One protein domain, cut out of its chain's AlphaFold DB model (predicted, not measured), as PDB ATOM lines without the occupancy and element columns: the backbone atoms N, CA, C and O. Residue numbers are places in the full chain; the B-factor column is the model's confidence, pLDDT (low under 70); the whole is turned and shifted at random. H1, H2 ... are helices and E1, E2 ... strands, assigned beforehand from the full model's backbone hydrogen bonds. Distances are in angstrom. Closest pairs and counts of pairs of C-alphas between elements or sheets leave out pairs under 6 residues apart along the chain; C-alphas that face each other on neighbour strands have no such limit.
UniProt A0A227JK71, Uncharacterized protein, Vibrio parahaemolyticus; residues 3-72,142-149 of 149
ATOM      1  N   HIS A   3     -29.429  39.987  -0.108       95.25
ATOM      2  CA  HIS A   3     -28.658  38.770  -0.353       95.25
ATOM      3  C   HIS A   3     -27.191  39.024  -0.012       95.25
ATOM      4  O   HIS A   3     -26.629  40.044  -0.416       95.25
ATOM      5  N   ASN A   4     -26.577  38.100   0.716       95.56
ATOM      6  CA  ASN A   4     -25.174  38.156   1.088       95.56
ATOM      7  C   ASN A   4     -24.488  36.867   0.639       95.56
ATOM      8  O   ASN A   4     -25.035  35.775   0.794       95.56
ATOM      9  N   LEU A   5     -23.283  37.023   0.098       95.88
ATOM     10  CA  LEU A   5     -22.369  35.941  -0.227       95.88
ATOM     11  C   LEU A   5     -21.085  36.194   0.562       95.88
ATOM     12  O   LEU A   5     -20.481  37.261   0.430       95.88
ATOM     13  N   MET A   6     -20.715  35.267   1.437       95.94
ATOM     14  CA  MET A   6     -19.552  35.405   2.312       95.94
ATOM     15  C   MET A   6     -18.807  34.086   2.404       95.94
ATOM     16  O   MET A   6     -19.417  33.030   2.499       95.94
ATOM     17  N   THR A   7     -17.483  34.147   2.455       96.00
ATOM     18  CA  THR A   7     -16.672  32.979   2.820       96.00
ATOM     19  C   THR A   7     -17.009  32.495   4.233       96.00
ATOM     20  O   THR A   7     -17.437  33.298   5.064       96.00
ATOM     21  N   ILE A   8     -16.741  31.226   4.553       95.19
ATOM     22  CA  ILE A   8     -16.908  30.673   5.914       95.19
ATOM     23  C   ILE A   8     -16.283  31.586   6.979       95.19
ATOM     24  O   ILE A   8     -16.937  31.960   7.953       95.19
ATOM     25  N   LYS A   9     -15.039  32.032   6.765       94.81
ATOM     26  CA  LYS A   9     -14.354  32.942   7.694       94.81
ATOM     27  C   LYS A   9     -15.080  34.281   7.868       94.81
ATOM     28  O   LYS A   9     -15.171  34.799   8.979       94.81
ATOM     29  N   GLN A  10     -15.579  34.862   6.779       95.69
ATOM     30  CA  GLN A  10     -16.356  36.102   6.840       95.69
ATOM     31  C   GLN A  10     -17.701  35.889   7.537       95.69
ATOM     32  O   GLN A  10     -18.089  36.736   8.332       95.69
ATOM     33  N   ALA A  11     -18.371  34.764   7.292       95.00
ATOM     34  CA  ALA A  11     -19.646  34.425   7.910       95.00
ATOM     35  C   ALA A  11     -19.520  34.227   9.427       95.00
ATOM     36  O   ALA A  11     -20.312  34.793  10.173       95.00
ATOM     37  N   LEU A  12     -18.490  33.522   9.907       94.12
ATOM     38  CA  LEU A  12     -18.231  33.385  11.347       94.12
ATOM     39  C   LEU A  12     -17.978  34.743  12.015       94.12
ATOM     40  O   LEU A  12     -18.556  35.044  13.060       94.12
ATOM     41  N   ASN A  13     -17.175  35.606  11.382       94.25
ATOM     42  CA  ASN A  13     -16.966  36.975  11.862       94.25
ATOM     43  C   ASN A  13     -18.265  37.791  11.847       94.25
ATOM     44  O   ASN A  13     -18.524  38.576  12.757       94.25
ATOM     45  N   TYR A  14     -19.084  37.622  10.815       94.44
ATOM     46  CA  TYR A  14     -20.368  38.291  10.682       94.44
ATOM     47  C   TYR A  14     -21.334  37.882  11.804       94.44
ATOM     48  O   TYR A  14     -21.877  38.757  12.475       94.44
ATOM     49  N   ILE A  15     -21.461  36.581  12.080       93.12
ATOM     50  CA  ILE A  15     -22.263  36.038  13.186       93.12
ATOM     51  C   ILE A  15     -21.822  36.649  14.520       93.12
ATOM     52  O   ILE A  15     -22.652  37.198  15.248       93.12
ATOM     53  N   ALA A  16     -20.516  36.626  14.801       90.38
ATOM     54  CA  ALA A  16     -19.960  37.159  16.042       90.38
ATOM     55  C   ALA A  16     -20.161  38.678  16.178       90.38
ATOM     56  O   ALA A  16     -20.558  39.161  17.232       90.38
ATOM     57  N   THR A  17     -19.915  39.452  15.117       93.81
ATOM     58  CA  THR A  17     -20.008  40.925  15.162       93.81
ATOM     59  C   THR A  17     -21.441  41.443  15.215       93.81
ATOM     60  O   THR A  17     -21.682  42.517  15.767       93.81
ATOM     61  N   LYS A  18     -22.396  40.707  14.638       92.50
ATOM     62  CA  LYS A  18     -23.821  41.060  14.649       92.50
ATOM     63  C   LYS A  18     -24.597  40.445  15.810       92.50
ATOM     64  O   LYS A  18     -25.769  40.775  15.958       92.50
ATOM     65  N   ASN A  19     -23.953  39.620  16.639       87.94
ATOM     66  CA  ASN A  19     -24.596  38.853  17.708       87.94
ATOM     67  C   ASN A  19     -25.797  38.046  17.187       87.94
ATOM     68  O   ASN A  19     -26.875  38.077  17.780       87.94
ATOM     69  N   ILE A  20     -25.626  37.374  16.044       92.62
ATOM     70  CA  ILE A  20     -26.695  36.555  15.466       92.62
ATOM     71  C   ILE A  20     -26.923  35.340  16.356       92.62
ATOM     72  O   ILE A  20     -25.985  34.610  16.674       92.62
ATOM     73  N   VAL A  21     -28.177  35.124  16.737       92.12
ATOM     74  CA  VAL A  21     -28.588  34.010  17.589       92.12
ATOM     75  C   VAL A  21     -28.943  32.810  16.718       92.12
ATOM     76  O   VAL A  21     -29.804  32.900  15.843       92.12
ATOM     77  N   MET A  22     -28.300  31.677  16.984       91.19
ATOM     78  CA  MET A  22     -28.621  30.403  16.339       91.19
ATOM     79  C   MET A  22     -29.666  29.641  17.157       91.19
ATOM     80  O   MET A  22     -29.638  29.645  18.390       91.19
ATOM     81  N   SER A  23     -30.604  28.982  16.476       84.31
ATOM     82  CA  SER A  23     -31.511  28.028  17.121       84.31
ATOM     83  C   SER A  23     -30.726  26.881  17.766       84.31
ATOM     84  O   SER A  23     -29.746  26.405  17.207       84.31
ATOM     85  N   HIS A  24     -31.192  26.400  18.921       74.31
ATOM     86  CA  HIS A  24     -30.538  25.335  19.696       74.31
ATOM     87  C   HIS A  24     -30.948  23.923  19.233       74.31
ATOM     88  O   HIS A  24     -30.727  22.939  19.938       74.31
ATOM     89  N   ASN A  25     -31.596  23.804  18.072       73.25
ATOM     90  CA  ASN A  25     -31.982  22.516  17.496       73.25
ATOM     91  C   ASN A  25     -30.801  21.906  16.734       73.25
ATOM     92  O   ASN A  25     -30.832  21.801  15.508       73.25
ATOM     93  N   TYR A  26     -29.768  21.548  17.496       72.12
ATOM     94  CA  TYR A  26     -28.517  20.991  16.998       72.12
ATOM     95  C   TYR A  26     -28.724  19.635  16.321       72.12
ATOM     96  O   TYR A  26     -29.435  18.773  16.853       72.12
ATOM     97  N   ASN A  27     -28.047  19.416  15.191       76.81
ATOM     98  CA  ASN A  27     -28.072  18.140  14.486       76.81
ATOM     99  C   ASN A  27     -26.691  17.797  13.911       76.81
ATOM    100  O   ASN A  27     -26.257  18.356  12.909       76.81
ATOM    101  N   VAL A  28     -26.026  16.802  14.507       79.88
ATOM    102  CA  VAL A  28     -24.705  16.319  14.058       79.88
ATOM    103  C   VAL A  28     -24.711  15.930  12.576       79.88
ATOM    104  O   VAL A  28     -23.740  16.199  11.874       79.88
ATOM    105  N   GLN A  29     -25.820  15.370  12.082       84.94
ATOM    106  CA  GLN A  29     -25.971  14.997  10.676       84.94
ATOM    107  C   GLN A  29     -25.886  16.216   9.747       84.94
ATOM    108  O   GLN A  29     -25.348  16.113   8.647       84.94
ATOM    109  N   ASP A  30     -26.400  17.371  10.176       83.88
ATOM    110  CA  ASP A  30     -26.389  18.596   9.374       83.88
ATOM    111  C   ASP A  30     -24.967  19.166   9.290       83.88
ATOM    112  O   ASP A  30     -24.522  19.545   8.206       83.88
ATOM    113  N   ALA A  31     -24.209  19.118  10.390       82.81
ATOM    114  CA  ALA A  31     -22.790  19.468  10.391       82.81
ATOM    115  C   ALA A  31     -21.957  18.526   9.499       82.81
ATOM    116  O   ALA A  31     -21.137  18.999   8.711       82.81
ATOM    117  N   GLU A  32     -22.181  17.208   9.559       87.12
ATOM    118  CA  GLU A  32     -21.514  16.237   8.673       87.12
ATOM    119  C   GLU A  32     -21.837  16.494   7.197       87.12
ATOM    120  O   GLU A  32     -20.941  16.512   6.349       87.12
ATOM    121  N   ASN A  33     -23.110  16.748   6.890       89.56
ATOM    122  CA  ASN A  33     -23.548  17.094   5.542       89.56
ATOM    123  C   ASN A  33     -22.901  18.397   5.061       89.56
ATOM    124  O   ASN A  33     -22.486  18.479   3.905       89.56
ATOM    125  N   ALA A  34     -22.771  19.400   5.933       90.31
ATOM    126  CA  ALA A  34     -22.085  20.644   5.610       90.31
ATOM    127  C   ALA A  34     -20.601  20.407   5.301       90.31
ATOM    128  O   ALA A  34     -20.133  20.870   4.264       90.31
ATOM    129  N   ILE A  35     -19.880  19.633   6.125       91.94
ATOM    130  CA  ILE A  35     -18.480  19.251   5.857       91.94
ATOM    131  C   ILE A  35     -18.360  18.592   4.480       91.94
ATOM    132  O   ILE A  35     -17.530  19.012   3.675       91.94
ATOM    133  N   MET A  36     -19.185  17.576   4.204       91.19
ATOM    134  CA  MET A  36     -19.143  16.849   2.933       91.19
ATOM    135  C   MET A  36     -19.427  17.773   1.750       91.19
ATOM    136  O   MET A  36     -18.692  17.749   0.767       91.19
ATOM    137  N   ASN A  37     -20.448  18.627   1.850       92.88
ATOM    138  CA  ASN A  37     -20.784  19.562   0.782       92.88
ATOM    139  C   ASN A  37     -19.662  20.580   0.531       92.88
ATOM    140  O   ASN A  37     -19.350  20.855  -0.622       92.88
ATOM    141  N   ILE A  38     -19.012  21.087   1.582       92.56
ATOM    142  CA  ILE A  38     -17.874  22.014   1.467       92.56
ATOM    143  C   ILE A  38     -16.670  21.332   0.800       92.56
ATOM    144  O   ILE A  38     -16.052  21.912  -0.094       92.56
ATOM    145  N   CYS A  39     -16.331  20.108   1.219       89.38
ATOM    146  CA  CYS A  39     -15.239  19.320   0.634       89.38
ATOM    147  C   CYS A  39     -15.489  18.981  -0.843       89.38
ATOM    148  O   CYS A  39     -14.569  19.042  -1.659       89.38
ATOM    149  N   ASP A  40     -16.732  18.644  -1.185       89.44
ATOM    150  CA  ASP A  40     -17.130  18.231  -2.533       89.44
ATOM    151  C   ASP A  40     -17.472  19.409  -3.463       89.44
ATOM    152  O   ASP A  40     -17.904  19.178  -4.593       89.44
ATOM    153  N   ASP A  41     -17.318  20.655  -3.000       87.00
ATOM    154  CA  ASP A  41     -17.720  21.872  -3.726       87.00
ATOM    155  C   ASP A  41     -19.200  21.844  -4.174       87.00
ATOM    156  O   ASP A  41     -19.580  22.245  -5.276       87.00
ATOM    157  N   LYS A  42     -20.061  21.307  -3.304       91.94
ATOM    158  CA  LYS A  42     -21.511  21.201  -3.498       91.94
ATOM    159  C   LYS A  42     -22.242  22.329  -2.786       91.94
ATOM    160  O   LYS A  42     -21.804  22.862  -1.773       91.94
ATOM    161  N   TYR A  43     -23.426  22.642  -3.298       86.88
ATOM    162  CA  TYR A  43     -24.305  23.648  -2.718       86.88
ATOM    163  C   TYR A  43     -24.683  23.327  -1.261       86.88
ATOM    164  O   TYR A  43     -25.121  22.219  -0.954       86.88
ATOM    165  N   VAL A  44     -24.593  24.339  -0.394       88.56
ATOM    166  CA  VAL A  44     -25.134  24.325   0.972       88.56
ATOM    167  C   VAL A  44     -26.400  25.175   1.038       88.56
ATOM    168  O   VAL A  44     -26.490  26.230   0.404       88.56
ATOM    169  N   GLN A  45     -27.388  24.723   1.811       90.75
ATOM    170  CA  GLN A  45     -28.679  25.401   1.932       90.75
ATOM    171  C   GLN A  45     -28.500  26.838   2.423       90.75
ATOM    172  O   GLN A  45     -27.779  27.092   3.378       90.75
ATOM    173  N   SER A  46     -29.174  27.796   1.795       93.94
ATOM    174  CA  SER A  46     -29.104  29.192   2.236       93.94
ATOM    175  C   SER A  46     -29.814  29.425   3.567       93.94
ATOM    176  O   SER A  46     -30.881  28.864   3.801       93.94
ATOM    177  N   SER A  47     -29.264  30.308   4.401       94.56
ATOM    178  CA  SER A  47     -29.935  30.769   5.623       94.56
ATOM    179  C   SER A  47     -30.767  32.025   5.385       94.56
ATOM    180  O   SER A  47     -30.437  32.864   4.543       94.56
ATOM    181  N   ILE A  48     -31.819  32.185   6.184       95.94
ATOM    182  CA  ILE A  48     -32.567  33.434   6.322       95.94
ATOM    183  C   ILE A  48     -32.270  33.991   7.716       95.94
ATOM    184  O   ILE A  48     -32.405  33.278   8.707       95.94
ATOM    185  N   VAL A  49     -31.840  35.250   7.776       95.44
ATOM    186  CA  VAL A  49     -31.612  35.993   9.016       95.44
ATOM    187  C   VAL A  49     -32.823  36.890   9.251       95.44
ATOM    188  O   VAL A  49     -33.018  37.857   8.513       95.44
ATOM    189  N   THR A  50     -33.605  36.581  10.283       94.12
ATOM    190  CA  THR A  50     -34.793  37.349  10.686       94.12
ATOM    191  C   THR A  50     -34.580  37.859  12.102       94.12
ATOM    192  O   THR A  50     -34.312  37.068  13.002       94.12
ATOM    193  N   GLU A  51     -34.656  39.176  12.310       92.06
ATOM    194  CA  GLU A  51     -34.449  39.800  13.633       92.06
ATOM    195  C   GLU A  51     -33.129  39.371  14.318       92.06
ATOM    196  O   GLU A  51     -33.071  39.155  15.525       92.06
ATOM    197  N   ASN A  52     -32.044  39.239  13.541       92.19
ATOM    198  CA  ASN A  52     -30.742  38.708  13.986       92.19
ATOM    199  C   ASN A  52     -30.784  37.262  14.510       92.19
ATOM    200  O   ASN A  52     -29.926  36.867  15.296       92.19
ATOM    201  N   SER A  53     -31.747  36.458  14.073       93.94
ATOM    202  CA  SER A  53     -31.820  35.035  14.391       93.94
ATOM    203  C   SER A  53     -31.782  34.178  13.131       93.94
ATOM    204  O   SER A  53     -32.219  34.611  12.063       93.94
ATOM    205  N   VAL A  54     -31.237  32.969  13.258       93.69
ATOM    206  CA  VAL A  54     -31.218  31.947  12.204       93.69
ATOM    207  C   VAL A  54     -31.673  30.620  12.799       93.69
ATOM    208  O   VAL A  54     -31.141  30.157  13.810       93.69
ATOM    209  N   SER A  55     -32.654  29.990  12.156       90.56
ATOM    210  CA  SER A  55     -33.173  28.682  12.565       90.56
ATOM    211  C   SER A  55     -32.548  27.505  11.820       90.56
ATOM    212  O   SER A  55     -32.515  26.411  12.376       90.56
ATOM    213  N   GLU A  56     -32.086  27.714  10.584       90.25
ATOM    214  CA  GLU A  56     -31.603  26.658   9.683       90.25
ATOM    215  C   GLU A  56     -30.677  27.187   8.567       90.25
ATOM    216  O   GLU A  56     -30.540  28.399   8.345       90.25
ATOM    217  N   GLY A  57     -30.056  26.255   7.841       91.31
ATOM    218  CA  GLY A  57     -29.209  26.512   6.677       91.31
ATOM    219  C   GLY A  57     -27.748  26.814   7.019       91.31
ATOM    220  O   GLY A  57     -27.297  26.663   8.153       91.31
ATOM    221  N   CYS A  58     -27.015  27.298   6.020       91.75
ATOM    222  CA  CYS A  58     -25.561  27.399   6.020       91.75
ATOM    223  C   CYS A  58     -24.963  28.153   7.210       91.75
ATOM    224  O   CYS A  58     -23.928  27.736   7.718       91.75
ATOM    225  N   LEU A  59     -25.575  29.245   7.678       93.25
ATOM    226  CA  LEU A  59     -25.041  29.997   8.815       93.25
ATOM    227  C   LEU A  59     -25.152  29.203  10.115       93.25
ATOM    228  O   LEU A  59     -24.230  29.258  10.927       93.25
ATOM    229  N   ARG A  60     -26.248  28.457  10.293       91.62
ATOM    230  CA  ARG A  60     -26.418  27.555  11.433       91.62
ATOM    231  C   ARG A  60     -25.411  26.415  11.337       91.62
ATOM    232  O   ARG A  60     -24.657  26.215  12.278       91.62
ATOM    233  N   ASP A  61     -25.344  25.729  10.199       89.56
ATOM    234  CA  ASP A  61     -24.508  24.530  10.046       89.56
ATOM    235  C   ASP A  61     -23.015  24.844  10.246       89.56
ATOM    236  O   ASP A  61     -22.282  24.102  10.895       89.56
ATOM    237  N   ILE A  62     -22.559  25.995   9.743       91.00
ATOM    238  CA  ILE A  62     -21.185  26.480   9.918       91.00
ATOM    239  C   ILE A  62     -20.931  26.913  11.367       91.00
ATOM    240  O   ILE A  62     -19.859  26.647  11.911       91.00
ATOM    241  N   TYR A  63     -21.897  27.556  12.022       90.62
ATOM    242  CA  TYR A  63     -21.772  27.874  13.442       90.62
ATOM    243  C   TYR A  63     -21.678  26.603  14.296       90.62
ATOM    244  O   TYR A  63     -20.804  26.508  15.159       90.62
ATOM    245  N   GLU A  64     -22.513  25.602  14.009       87.50
ATOM    246  CA  GLU A  64     -22.451  24.293  14.656       87.50
ATOM    247  C   GLU A  64     -21.071  23.657  14.466       87.50
ATOM    248  O   GLU A  64     -20.431  23.259  15.436       87.50
ATOM    249  N   LEU A  65     -20.571  23.638  13.230       88.50
ATOM    250  CA  LEU A  65     -19.296  23.024  12.874       88.50
ATOM    251  C   LEU A  65     -18.081  23.655  13.575       88.50
ATOM    252  O   LEU A  65     -17.175  22.936  13.997       88.50
ATOM    253  N   PHE A  66     -18.018  24.987  13.672       89.12
ATOM    254  CA  PHE A  66     -16.794  25.687  14.091       89.12
ATOM    255  C   PHE A  66     -16.849  26.324  15.482       89.12
ATOM    256  O   PHE A  66     -15.789  26.676  16.007       89.12
ATOM    257  N   VAL A  67     -18.038  26.505  16.061       85.62
ATOM    258  CA  VAL A  67     -18.223  27.236  17.326       85.62
ATOM    259  C   VAL A  67     -18.830  26.353  18.415       85.62
ATOM    260  O   VAL A  67     -18.362  26.396  19.553       85.62
ATOM    261  N   GLU A  68     -19.840  25.543  18.097       81.31
ATOM    262  CA  GLU A  68     -20.551  24.755  19.111       81.31
ATOM    263  C   GLU A  68     -19.772  23.532  19.593       81.31
ATOM    264  O   GLU A  68     -19.240  22.741  18.817       81.31
ATOM    265  N   SER A  69     -19.747  23.343  20.914       65.75
ATOM    266  CA  SER A  69     -18.796  22.445  21.591       65.75
ATOM    267  C   SER A  69     -18.860  20.969  21.177       65.75
ATOM    268  O   SER A  69     -17.849  20.276  21.271       65.75
ATOM    269  N   GLN A  70     -20.012  20.474  20.714       68.94
ATOM    270  CA  GLN A  70     -20.172  19.063  20.336       68.94
ATOM    271  C   GLN A  70     -19.584  18.762  18.948       68.94
ATOM    272  O   GLN A  70     -18.938  17.729  18.766       68.94
ATOM    273  N   CYS A  71     -19.741  19.686  17.995       71.88
ATOM    274  CA  CYS A  71     -19.277  19.540  16.612       71.88
ATOM    275  C   CYS A  71     -17.926  20.231  16.360       71.88
ATOM    276  O   CYS A  71     -17.179  19.800  15.488       71.88
ATOM    277  N   ALA A  72     -17.508  21.192  17.189       69.31
ATOM    278  CA  ALA A  72     -16.181  21.825  17.121       69.31
ATOM    279  C   ALA A  72     -14.993  20.866  17.390       69.31
ATOM    280  O   ALA A  72     -13.845  21.299  17.512       69.31
ATOM    281  N   PHE A 142     -14.923  28.584   1.213       95.12
ATOM    282  CA  PHE A 142     -16.178  28.203   0.574       95.12
ATOM    283  C   PHE A 142     -17.228  29.310   0.765       95.12
ATOM    284  O   PHE A 142     -17.361  29.870   1.860       95.12
ATOM    285  N   GLU A 143     -17.921  29.671  -0.315       94.81
ATOM    286  CA  GLU A 143     -18.863  30.788  -0.341       94.81
ATOM    287  C   GLU A 143     -20.253  30.345   0.125       94.81
ATOM    288  O   GLU A 143     -20.881  29.449  -0.433       94.81
ATOM    289  N   LEU A 144     -20.753  31.013   1.157       94.62
ATOM    290  CA  LEU A 144     -22.050  30.775   1.768       94.62
ATOM    291  C   LEU A 144     -23.014  31.879   1.352       94.62
ATOM    292  O   LEU A 144     -22.700  33.066   1.483       94.62
ATOM    293  N   HIS A 145     -24.204  31.494   0.904       95.06
ATOM    294  CA  HIS A 145     -25.278  32.428   0.584       95.06
ATOM    295  C   HIS A 145     -26.315  32.495   1.711       95.06
ATOM    296  O   HIS A 145     -26.793  31.461   2.177       95.06
ATOM    297  N   PHE A 146     -26.713  33.702   2.111       95.44
ATOM    298  CA  PHE A 146     -27.808  33.929   3.057       95.44
ATOM    299  C   PHE A 146     -28.552  35.239   2.776       95.44
ATOM    300  O   PHE A 146     -28.032  36.150   2.127       95.44
ATOM    301  N   VAL A 147     -29.783  35.344   3.273       96.06
ATOM    302  CA  VAL A 147     -30.675  36.491   3.056       96.06
ATOM    303  C   VAL A 147     -31.000  37.164   4.384       96.06
ATOM    304  O   VAL A 147     -31.447  36.505   5.312       96.06
ATOM    305  N   GLU A 148     -30.819  38.478   4.466       93.06
ATOM    306  CA  GLU A 148     -31.305  39.302   5.579       93.06
ATOM    307  C   GLU A 148     -32.708  39.832   5.255       93.06
ATOM    308  O   GLU A 148     -32.921  40.438   4.187       93.06
ATOM    309  N   GLN A 149     -33.652  39.592   6.169       89.50
ATOM    310  CA  GLN A 149     -35.028  40.090   6.104       89.50
ATOM    311  C   GLN A 149     -35.231  41.309   6.995       89.50
ATOM    312  O   GLN A 149     -34.803  41.275   8.170       89.50
TER     313      GLN A 149
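AT A GLANCE: This is residues 3 to 72 and 142 to 149 of the 149 residues of an uncharacterized protein of Vibrio parahaemolyticus (UniProt A0A227JK71). Look first for a small wall of three strands, E1, E3 and E2, with two helices, H1 and H3, packed over one of its faces. H3 is in the middle of the whole, with H1 on one side of it; H2 packs on H3 away from H1 and off the sheet. The printed part has 78 residues with three named helices and three named strands, in the order E1 H1 H2 E2 H3 E3; the sheet, E1 E3 E2, is mixed and the class is mixed, helices and strands. It is compact and rounded, with a radius of gyration of the C-alphas of 11.2 A and spans of 30 by 24 by 17 A.

HOW THE PARTS SIT: Begin with E1, residues 3 to 7, an edge strand antiparallel to the inner strand E3, residues 143 to 148; there N 4 and O 146 are within hydrogen-bond range at 2.8 A. E3 is parallel to the other edge strand E2, residues 47 to 49, with N 49 and O 147 at 2.8 A. H1, residues 8 to 18, and H3, residues 58 to 66, are on the same face of the sheet, in two layers, helices over one face of a sheet. H1 lies over E1 at a height over the sheet of 9.6 A and only just stands up from it, rising 41 degrees. H3 lies over E3 at a height of 10.6 A and stands up at 67 degrees. H1 and H3 touch, about perpendicular at 82 degrees, their closest C-alphas being those of Leu 12 and Tyr 63, 6.9 A apart. H2, residues 28 to 39, is not on the sheet; with residues 30 to 34 alone it touches H3, also about perpendicular at 82 degrees, the closest C-alphas being those of Ala 31 and Asp 61 at 5.4 A. H1 and H2 are apart. In H1, H2 and H3 every O i to N i+4 pair is within hydrogen-bond range. Residues 21 to 22 pair with residues 53 to 54, parallel.

IN THESE COORDINATES: Find C-alpha 3 at (-28.658, 38.770, -0.353); from there E1 runs 13.7 A to C-alpha 7. H1 then runs 15.2 A from C-alpha 8 to 18. Look for H2 from C-alpha 28 at (-24.705, 16.319, 14.058), 16.7 A long, then E2, 6.5 A, and H3, 12.0 A. E3 runs 16.2 A to C-alpha 148 at (-31.305, 39.302, 5.579).

THE WHOLE: The C-alphas farthest apart, those of Asp 40 and Glu 51, are 32.0 A apart. Residues 73 to 141 are not printed, and C-alphas 72 and 142 are 17.7 A apart across this cut, which falls in the link from H3 to E3. Of the links printed whole, E1 to H1 is tight and the others are short. The mean pLDDT of the printed part is 89.4; residues 69 to 70 and residue 72 are under 70.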